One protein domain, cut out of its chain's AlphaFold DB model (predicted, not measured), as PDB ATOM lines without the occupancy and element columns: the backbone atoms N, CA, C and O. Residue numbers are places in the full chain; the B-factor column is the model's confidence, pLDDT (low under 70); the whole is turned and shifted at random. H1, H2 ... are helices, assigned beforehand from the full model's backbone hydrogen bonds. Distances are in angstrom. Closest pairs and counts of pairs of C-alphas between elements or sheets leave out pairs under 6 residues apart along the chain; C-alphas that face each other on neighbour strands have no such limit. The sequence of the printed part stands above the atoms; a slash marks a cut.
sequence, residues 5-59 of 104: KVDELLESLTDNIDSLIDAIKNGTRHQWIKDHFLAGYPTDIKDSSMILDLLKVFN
ATOM      1  N   LYS A   5      37.835 177.131  73.066       67.75
ATOM      2  CA  LYS A   5      37.037 176.215  72.250       67.75
ATOM      3  C   LYS A   5      36.347 176.923  71.092       67.75
ATOM      4  O   LYS A   5      36.066 176.274  70.094       67.75
ATOM      5  N   VAL A   6      36.052 178.218  71.220       71.81
ATOM      6  CA  VAL A   6      35.473 179.015  70.131       71.81
ATOM      7  C   VAL A   6      36.516 179.255  69.047       71.81
ATOM      8  O   VAL A   6      36.193 179.099  67.875       71.81
ATOM      9  N   ASP A   7      37.759 179.558  69.418       76.31
ATOM     10  CA  ASP A   7      38.834 179.771  68.441       76.31
ATOM     11  C   ASP A   7      39.140 178.478  67.664       76.31
ATOM     12  O   ASP A   7      39.109 178.482  66.436       76.31
ATOM     13  N   GLU A   8      39.289 177.344  68.362       78.31
ATOM     14  CA  GLU A   8      39.459 176.021  67.733       78.31
ATOM     15  C   GLU A   8      38.286 175.659  66.798       78.31
ATOM     16  O   GLU A   8      38.480 175.070  65.731       78.31
ATOM     17  N   LEU A   9      37.057 176.034  67.173       78.50
ATOM     18  CA  LEU A   9      35.862 175.826  66.352       78.50
ATOM     19  C   LEU A   9      35.908 176.645  65.060       78.50
ATOM     20  O   LEU A   9      35.587 176.133  63.987       78.50
ATOM     21  N   LEU A  10      36.274 177.923  65.169       83.19
ATOM     22  CA  LEU A  10      36.325 178.852  64.044       83.19
ATOM     23  C   LEU A  10      37.444 178.485  63.065       83.19
ATOM     24  O   LEU A  10      37.227 178.554  61.852       83.19
ATOM     25  N   GLU A  11      38.599 178.052  63.571       87.50
ATOM     26  CA  GLU A  11      39.694 177.527  62.747       87.50
ATOM     27  C   GLU A  11      39.245 176.272  61.990       87.50
ATOM     28  O   GLU A  11      39.283 176.249  60.761       87.50
ATOM     29  N   SER A  12      38.681 175.281  62.694       85.69
ATOM     30  CA  SER A  12      38.198 174.046  62.060       85.69
ATOM     31  C   SER A  12      37.111 174.297  61.010       85.69
ATOM     32  O   SER A  12      37.078 173.647  59.963       85.69
ATOM     33  N   LEU A  13      36.206 175.244  61.261       88.19
ATOM     34  CA  LEU A  13      35.193 175.644  60.290       88.19
ATOM     35  C   LEU A  13      35.823 176.268  59.040       88.19
ATOM     36  O   LEU A  13      35.412 175.934  57.927       88.19
ATOM     37  N   THR A  14      36.794 177.160  59.225       91.44
ATOM     38  CA  THR A  14      37.487 177.835  58.120       91.44
ATOM     39  C   THR A  14      38.213 176.813  57.247       91.44
ATOM     40  O   THR A  14      37.992 176.792  56.038       91.44
ATOM     41  N   ASP A  15      38.939 175.875  57.860       92.75
ATOM     42  CA  ASP A  15      39.642 174.799  57.151       92.75
ATOM     43  C   ASP A  15      38.687 173.919  56.326       92.75
ATOM     44  O   ASP A  15      38.976 173.561  55.181       92.75
ATOM     45  N   ASN A  16      37.515 173.582  56.879       92.06
ATOM     46  CA  ASN A  16      36.506 172.799  56.160       92.06
ATOM     47  C   ASN A  16      35.912 173.564  54.970       92.06
ATOM     48  O   ASN A  16      35.654 172.967  53.922       92.06
ATOM     49  N   ILE A  17      35.693 174.874  55.116       94.44
ATOM     50  CA  ILE A  17      35.198 175.725  54.027       94.44
ATOM     51  C   ILE A  17      36.249 175.828  52.919       94.44
ATOM     52  O   ILE A  17      35.905 175.637  51.751       94.44
ATOM     53  N   ASP A  18      37.514 176.067  53.262       96.38
ATOM     54  CA  ASP A  18      38.604 176.147  52.286       96.38
ATOM     55  C   ASP A  18      38.783 174.818  51.539       96.38
ATOM     56  O   ASP A  18      38.840 174.793  50.307       96.38
ATOM     57  N   SER A  19      38.737 173.696  52.262       96.38
ATOM     58  CA  SER A  19      38.786 172.352  51.675       96.38
ATOM     59  C   SER A  19      37.628 172.090  50.701       96.38
ATOM     60  O   SER A  19      37.837 171.562  49.602       96.38
ATOM     61  N   LEU A  20      36.405 172.512  51.051       95.50
ATOM     62  CA  LEU A  20      35.244 172.430  50.160       95.50
ATOM     63  C   LEU A  20      35.441 173.288  48.902       95.50
ATOM     64  O   LEU A  20      35.176 172.823  47.790       95.50
ATOM     65  N   ILE A  21      35.915 174.527  49.057       96.81
ATOM     66  CA  ILE A  21      36.183 175.443  47.939       96.81
ATOM     67  C   ILE A  21      37.196 174.824  46.969       96.81
ATOM     68  O   ILE A  21      36.988 174.858  45.752       96.81
ATOM     69  N   ASP A  22      38.267 174.227  47.481       97.81
ATOM     70  CA  ASP A  22      39.277 173.577  46.649       97.81
ATOM     71  C   ASP A  22      38.735 172.321  45.961       97.81
ATOM     72  O   ASP A  22      38.997 172.106  44.773       97.81
ATOM     73  N   ALA A  23      37.902 171.529  46.639       97.12
ATOM     74  CA  ALA A  23      37.232 170.390  46.019       97.12
ATOM     75  C   ALA A  23      36.278 170.809  44.887       97.12
ATOM     76  O   ALA A  23      36.174 170.119  43.868       97.12
ATOM     77  N   ILE A  24      35.599 171.951  45.030       95.88
ATOM     78  CA  ILE A  24      34.757 172.526  43.973       95.88
ATOM     79  C   ILE A  24      35.620 172.939  42.776       95.88
ATOM     80  O   ILE A  24      35.337 172.519  41.653       95.88
ATOM     81  N   LYS A  25      36.699 173.699  43.006       97.19
ATOM     82  CA  LYS A  25      37.615 174.156  41.940       97.19
ATOM     83  C   LYS A  25      38.257 172.997  41.179       97.19
ATOM     84  O   LYS A  25      38.421 173.080  39.966       97.19
ATOM     85  N   ASN A  26      38.588 171.916  41.884       97.12
ATOM     86  CA  ASN A  26      39.262 170.747  41.321       97.12
ATOM     87  C   ASN A  26      38.293 169.692  40.752       97.12
ATOM     88  O   ASN A  26      38.736 168.649  40.274       97.12
ATOM     89  N   GLY A  27      36.976 169.923  40.810       96.12
ATOM     90  CA  GLY A  27      35.967 168.974  40.327       96.12
ATOM     91  C   GLY A  27      35.810 167.713  41.190       96.12
ATOM     92  O   GLY A  27      35.143 166.765  40.780       96.12
ATOM     93  N   THR A  28      36.382 167.689  42.397       97.00
ATOM     94  CA  THR A  28      36.349 166.553  43.336       97.00
ATOM     95  C   THR A  28      35.260 166.676  44.409       97.00
ATOM     96  O   THR A  28      35.183 165.841  45.308       97.00
ATOM     97  N   ARG A  29      34.353 167.656  44.286       95.25
ATOM     98  CA  ARG A  29      33.226 167.920  45.206       95.25
ATOM     99  C   ARG A  29      32.453 166.671  45.644       95.25
ATOM    100  O   ARG A  29      32.173 166.504  46.824       95.25
ATOM    101  N   HIS A  30      32.116 165.772  44.716       94.19
ATOM    102  CA  HIS A  30      31.365 164.551  45.045       94.19
ATOM    103  C   HIS A  30      32.143 163.592  45.950       94.19
ATOM    104  O   HIS A  30      31.535 162.915  46.775       94.19
ATOM    105  N   GLN A  31      33.463 163.507  45.779       94.50
ATOM    106  CA  GLN A  31      34.310 162.698  46.649       94.50
ATOM    107  C   GLN A  31      34.424 163.358  48.022       94.50
ATOM    108  O   GLN A  31      34.171 162.708  49.027       94.50
ATOM    109  N   TRP A  32      34.653 164.672  48.046       95.56
ATOM    110  CA  TRP A  32      34.726 165.444  49.283       95.56
ATOM    111  C   TRP A  32      33.468 165.290  50.150       95.56
ATOM    112  O   TRP A  32      33.578 165.058  51.351       95.56
ATOM    113  N   ILE A  33      32.272 165.315  49.540       93.38
ATOM    114  CA  ILE A  33      30.999 165.068  50.242       93.38
ATOM    115  C   ILE A  33      30.986 163.699  50.927       93.38
ATOM    116  O   ILE A  33      30.533 163.598  52.061       93.38
ATOM    117  N   LYS A  34      31.476 162.648  50.261       91.56
ATOM    118  CA  LYS A  34      31.516 161.294  50.838       91.56
ATOM    119  C   LYS A  34      32.478 161.193  52.016       91.56
ATOM    120  O   LYS A  34      32.232 160.398  52.915       91.56
ATOM    121  N   ASP A  35      33.554 161.970  51.981       91.62
ATOM    122  CA  ASP A  35      34.594 161.932  53.006       91.62
ATOM    123  C   ASP A  35      34.189 162.731  54.260       91.62
ATOM    124  O   ASP A  35      34.619 162.391  55.360       91.62
ATOM    125  N   HIS A  36      33.338 163.757  54.113       89.94
ATOM    126  CA  HIS A  36      32.984 164.687  55.198       89.94
ATOM    127  C   HIS A  36      31.544 164.550  55.715       89.94
ATOM    128  O   HIS A  36      31.265 164.943  56.847       89.94
ATOM    129  N   PHE A  37      30.620 163.990  54.929       89.19
ATOM    130  CA  PHE A  37      29.224 163.805  55.332       89.19
ATOM    131  C   PHE A  37      28.820 162.332  55.408       89.19
ATOM    132  O   PHE A  37      29.395 161.450  54.773       89.19
ATOM    133  N   LEU A  38      27.772 162.068  56.193       84.94
ATOM    134  CA  LEU A  38      27.202 160.732  56.340       84.94
ATOM    135  C   LEU A  38      26.590 160.220  55.029       84.94
ATOM    136  O   LEU A  38      26.125 160.982  54.175       84.94
ATOM    137  N   ALA A  39      26.521 158.892  54.921       83.31
ATOM    138  CA  ALA A  39      25.846 158.222  53.822       83.31
ATOM    139  C   ALA A  39      24.395 158.725  53.688       83.31
ATOM    140  O   ALA A  39      23.612 158.646  54.634       83.31
ATOM    141  N   GLY A  40      24.050 159.238  52.503       85.75
ATOM    142  CA  GLY A  40      22.729 159.802  52.208       85.75
ATOM    143  C   GLY A  40      22.664 161.331  52.172       85.75
ATOM    144  O   GLY A  40      21.596 161.867  51.882       85.75
ATOM    145  N   TYR A  41      23.771 162.043  52.413       91.44
ATOM    146  CA  TYR A  41      23.819 163.490  52.190       91.44
ATOM    147  C   TYR A  41      23.583 163.829  50.703       91.44
ATOM    148  O   TYR A  41      24.176 163.185  49.828       91.44
ATOM    149  N   PRO A  42      22.720 164.811  50.380       91.12
ATOM    150  CA  PRO A  42      22.387 165.130  48.999       91.12
ATOM    151  C   PRO A  42      23.585 165.749  48.271       91.12
ATOM    152  O   PRO A  42      24.216 166.685  48.750       91.12
ATOM    153  N   THR A  43      23.888 165.243  47.076       90.56
ATOM    154  CA  THR A  43      25.014 165.732  46.265       90.56
ATOM    155  C   THR A  43      24.628 166.862  45.317       90.56
ATOM    156  O   THR A  43      25.505 167.550  44.802       90.56
ATOM    157  N   ASP A  44      23.333 167.088  45.102       91.06
ATOM    158  CA  ASP A  44      22.802 168.119  44.205       91.06
ATOM    159  C   ASP A  44      22.140 169.260  44.988       91.06
ATOM    160  O   ASP A  44      20.938 169.506  44.927       91.06
ATOM    161  N   ILE A  45      22.941 169.922  45.817       94.19
ATOM    162  CA  ILE A  45      22.543 171.124  46.556       94.19
ATOM    163  C   ILE A  45      23.515 172.260  46.271       94.19
ATOM    164  O   ILE A  45      24.598 172.044  45.730       94.19
ATOM    165  N   LYS A  46      23.146 173.484  46.647       95.19
ATOM    166  CA  LYS A  46      24.024 174.648  46.500       95.19
ATOM    167  C   LYS A  46      25.181 174.581  47.491       95.19
ATOM    168  O   LYS A  46      24.993 174.170  48.634       95.19
ATOM    169  N   ASP A  47      26.338 175.098  47.096       93.38
ATOM    170  CA  ASP A  47      27.506 175.175  47.981       93.38
ATOM    171  C   ASP A  47      27.219 176.023  49.229       93.38
ATOM    172  O   ASP A  47      27.629 175.673  50.329       93.38
ATOM    173  N   SER A  48      26.405 177.079  49.106       92.69
ATOM    174  CA  SER A  48      25.952 177.862  50.264       92.69
ATOM    175  C   SER A  48      25.109 177.051  51.255       92.69
ATOM    176  O   SER A  48      25.177 177.293  52.457       92.69
ATOM    177  N   SER A  49      24.337 176.071  50.776       93.06
ATOM    178  CA  SER A  49      23.608 175.139  51.641       93.06
ATOM    179  C   SER A  49      24.564 174.185  52.356       93.06
ATOM    180  O   SER A  49      24.382 173.941  53.543       93.06
ATOM    181  N   MET A  50      25.621 173.725  51.679       91.56
ATOM    182  CA  MET A  50      26.666 172.907  52.305       91.56
ATOM    183  C   MET A  50      27.419 173.670  53.393       91.56
ATOM    184  O   MET A  50      27.619 173.142  54.481       91.56
ATOM    185  N   ILE A  51      27.788 174.928  53.132       90.94
ATOM    186  CA  ILE A  51      28.437 175.797  54.125       90.94
ATOM    187  C   ILE A  51      27.529 175.981  55.346       90.94
ATOM    188  O   ILE A  51      27.990 175.879  56.480       90.94
ATOM    189  N   LEU A  52      26.226 176.195  55.133       88.00
ATOM    190  CA  LEU A  52      25.264 176.272  56.232       88.00
ATOM    191  C   LEU A  52      25.206 174.973  57.048       88.00
ATOM    192  O   LEU A  52      25.048 175.025  58.264       88.00
ATOM    193  N   ASP A  53      25.312 173.815  56.408       88.19
ATOM    194  CA  ASP A  53      25.308 172.544  57.125       88.19
ATOM    195  C   ASP A  53      26.619 172.305  57.880       88.19
ATOM    196  O   ASP A  53      26.561 171.842  59.018       88.19
ATOM    197  N   LEU A  54      27.771 172.719  57.339       86.44
ATOM    198  CA  LEU A  54      29.041 172.728  58.076       86.44
ATOM    199  C   LEU A  54      28.923 173.556  59.359       86.44
ATOM    200  O   LEU A  54      29.281 173.069  60.426       86.44
ATOM    201  N   LEU A  55      28.308 174.743  59.295       81.50
ATOM    202  CA  LEU A  55      28.037 175.571  60.479       81.50
ATOM    203  C   LEU A  55      27.192 174.848  61.544       81.50
ATOM    204  O   LEU A  55      27.368 175.092  62.735       81.50
ATOM    205  N   LYS A  56      26.278 173.957  61.139       73.75
ATOM    206  CA  LYS A  56      25.414 173.201  62.064       73.75
ATOM    207  C   LYS A  56      26.099 171.985  62.681       73.75
ATOM    208  O   LYS A  56      25.719 171.595  63.783       73.75
ATOM    209  N   VAL A  57      27.071 171.373  62.001       64.69
ATOM    210  CA  VAL A  57      27.848 170.245  62.556       64.69
ATOM    211  C   VAL A  57      28.607 170.682  63.813       64.69
ATOM    212  O   VAL A  57      28.748 169.913  64.760       64.69
ATOM    213  N   PHE A  58      28.988 171.956  63.867       62.00
ATOM    214  CA  PHE A  58      29.673 172.601  64.984       62.00
ATOM    215  C   PHE A  58      28.758 173.072  66.113       62.00
ATOM    216  O   PHE A  58      29.169 173.885  66.944       62.00
ATOM    217  N   ASN A  59      27.520 172.571  66.185       59.09
ATOM    218  CA  ASN A  59      26.637 172.870  67.301       59.09
ATOM    219  C   ASN A  59      27.124 172.128  68.556       59.09
ATOM    220  O   ASN A  59      26.572 171.114  68.980       59.09
TER     221      ASN A  59
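What this domain is: This is residues 5 to 59 of the 104 residues of an uncharacterized protein of Croceimicrobium hydrocarbonivorans (UniProt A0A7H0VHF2). One long helix, H1, makes the longest axis; two shorter helices fold back along it, H2 near its last turns and H3 along its middle. Both run opposite ways to H1, and a loop, residues 37 to 46, joins them. The printed part has 55 residues with three named helices in the order H1, H2, H3 and no named strand: all helix, compact, radius of gyration of the C-alphas 11.2 A, spans 31 by 22 by 18 A.

Where its parts are: H1, residues 5 to 25, begins at C-alpha 5 (37.037, 176.215, 72.250) and is 30.4 A long. H2, residues 29 to 36, measures 10.5 A. H3, residues 47 to 57, measures 15.4 A and ends at C-alpha 57 (27.848, 170.245, 62.556).

How they stand to each other: H1, with residues 20 to 23 alone, touches H2 in a helical hairpin at a shallow tilt of 29 degrees; the closest C-alphas, of Ala 23 and Arg 29, are 4.8 A apart. With residues 13 to 17 alone, H1 touches H3, opposite ways at a shallow tilt of 28 degrees; the closest C-alphas, of Ile 17 and Ile 51, are 6.8 A apart. H2 and H3 are apart. In H1, H2 and H3 every O i to N i+4 pair is within hydrogen-bond range.

The domain as a whole: The C-alphas farthest apart, of Lys 5 and Gly 27, are 32.8 A apart. The printed part has no cut; the link from H1 to H2 is tight, that from H2 to H3 short. pLDDT is under 70 at residue 5 and residues 57 to 59.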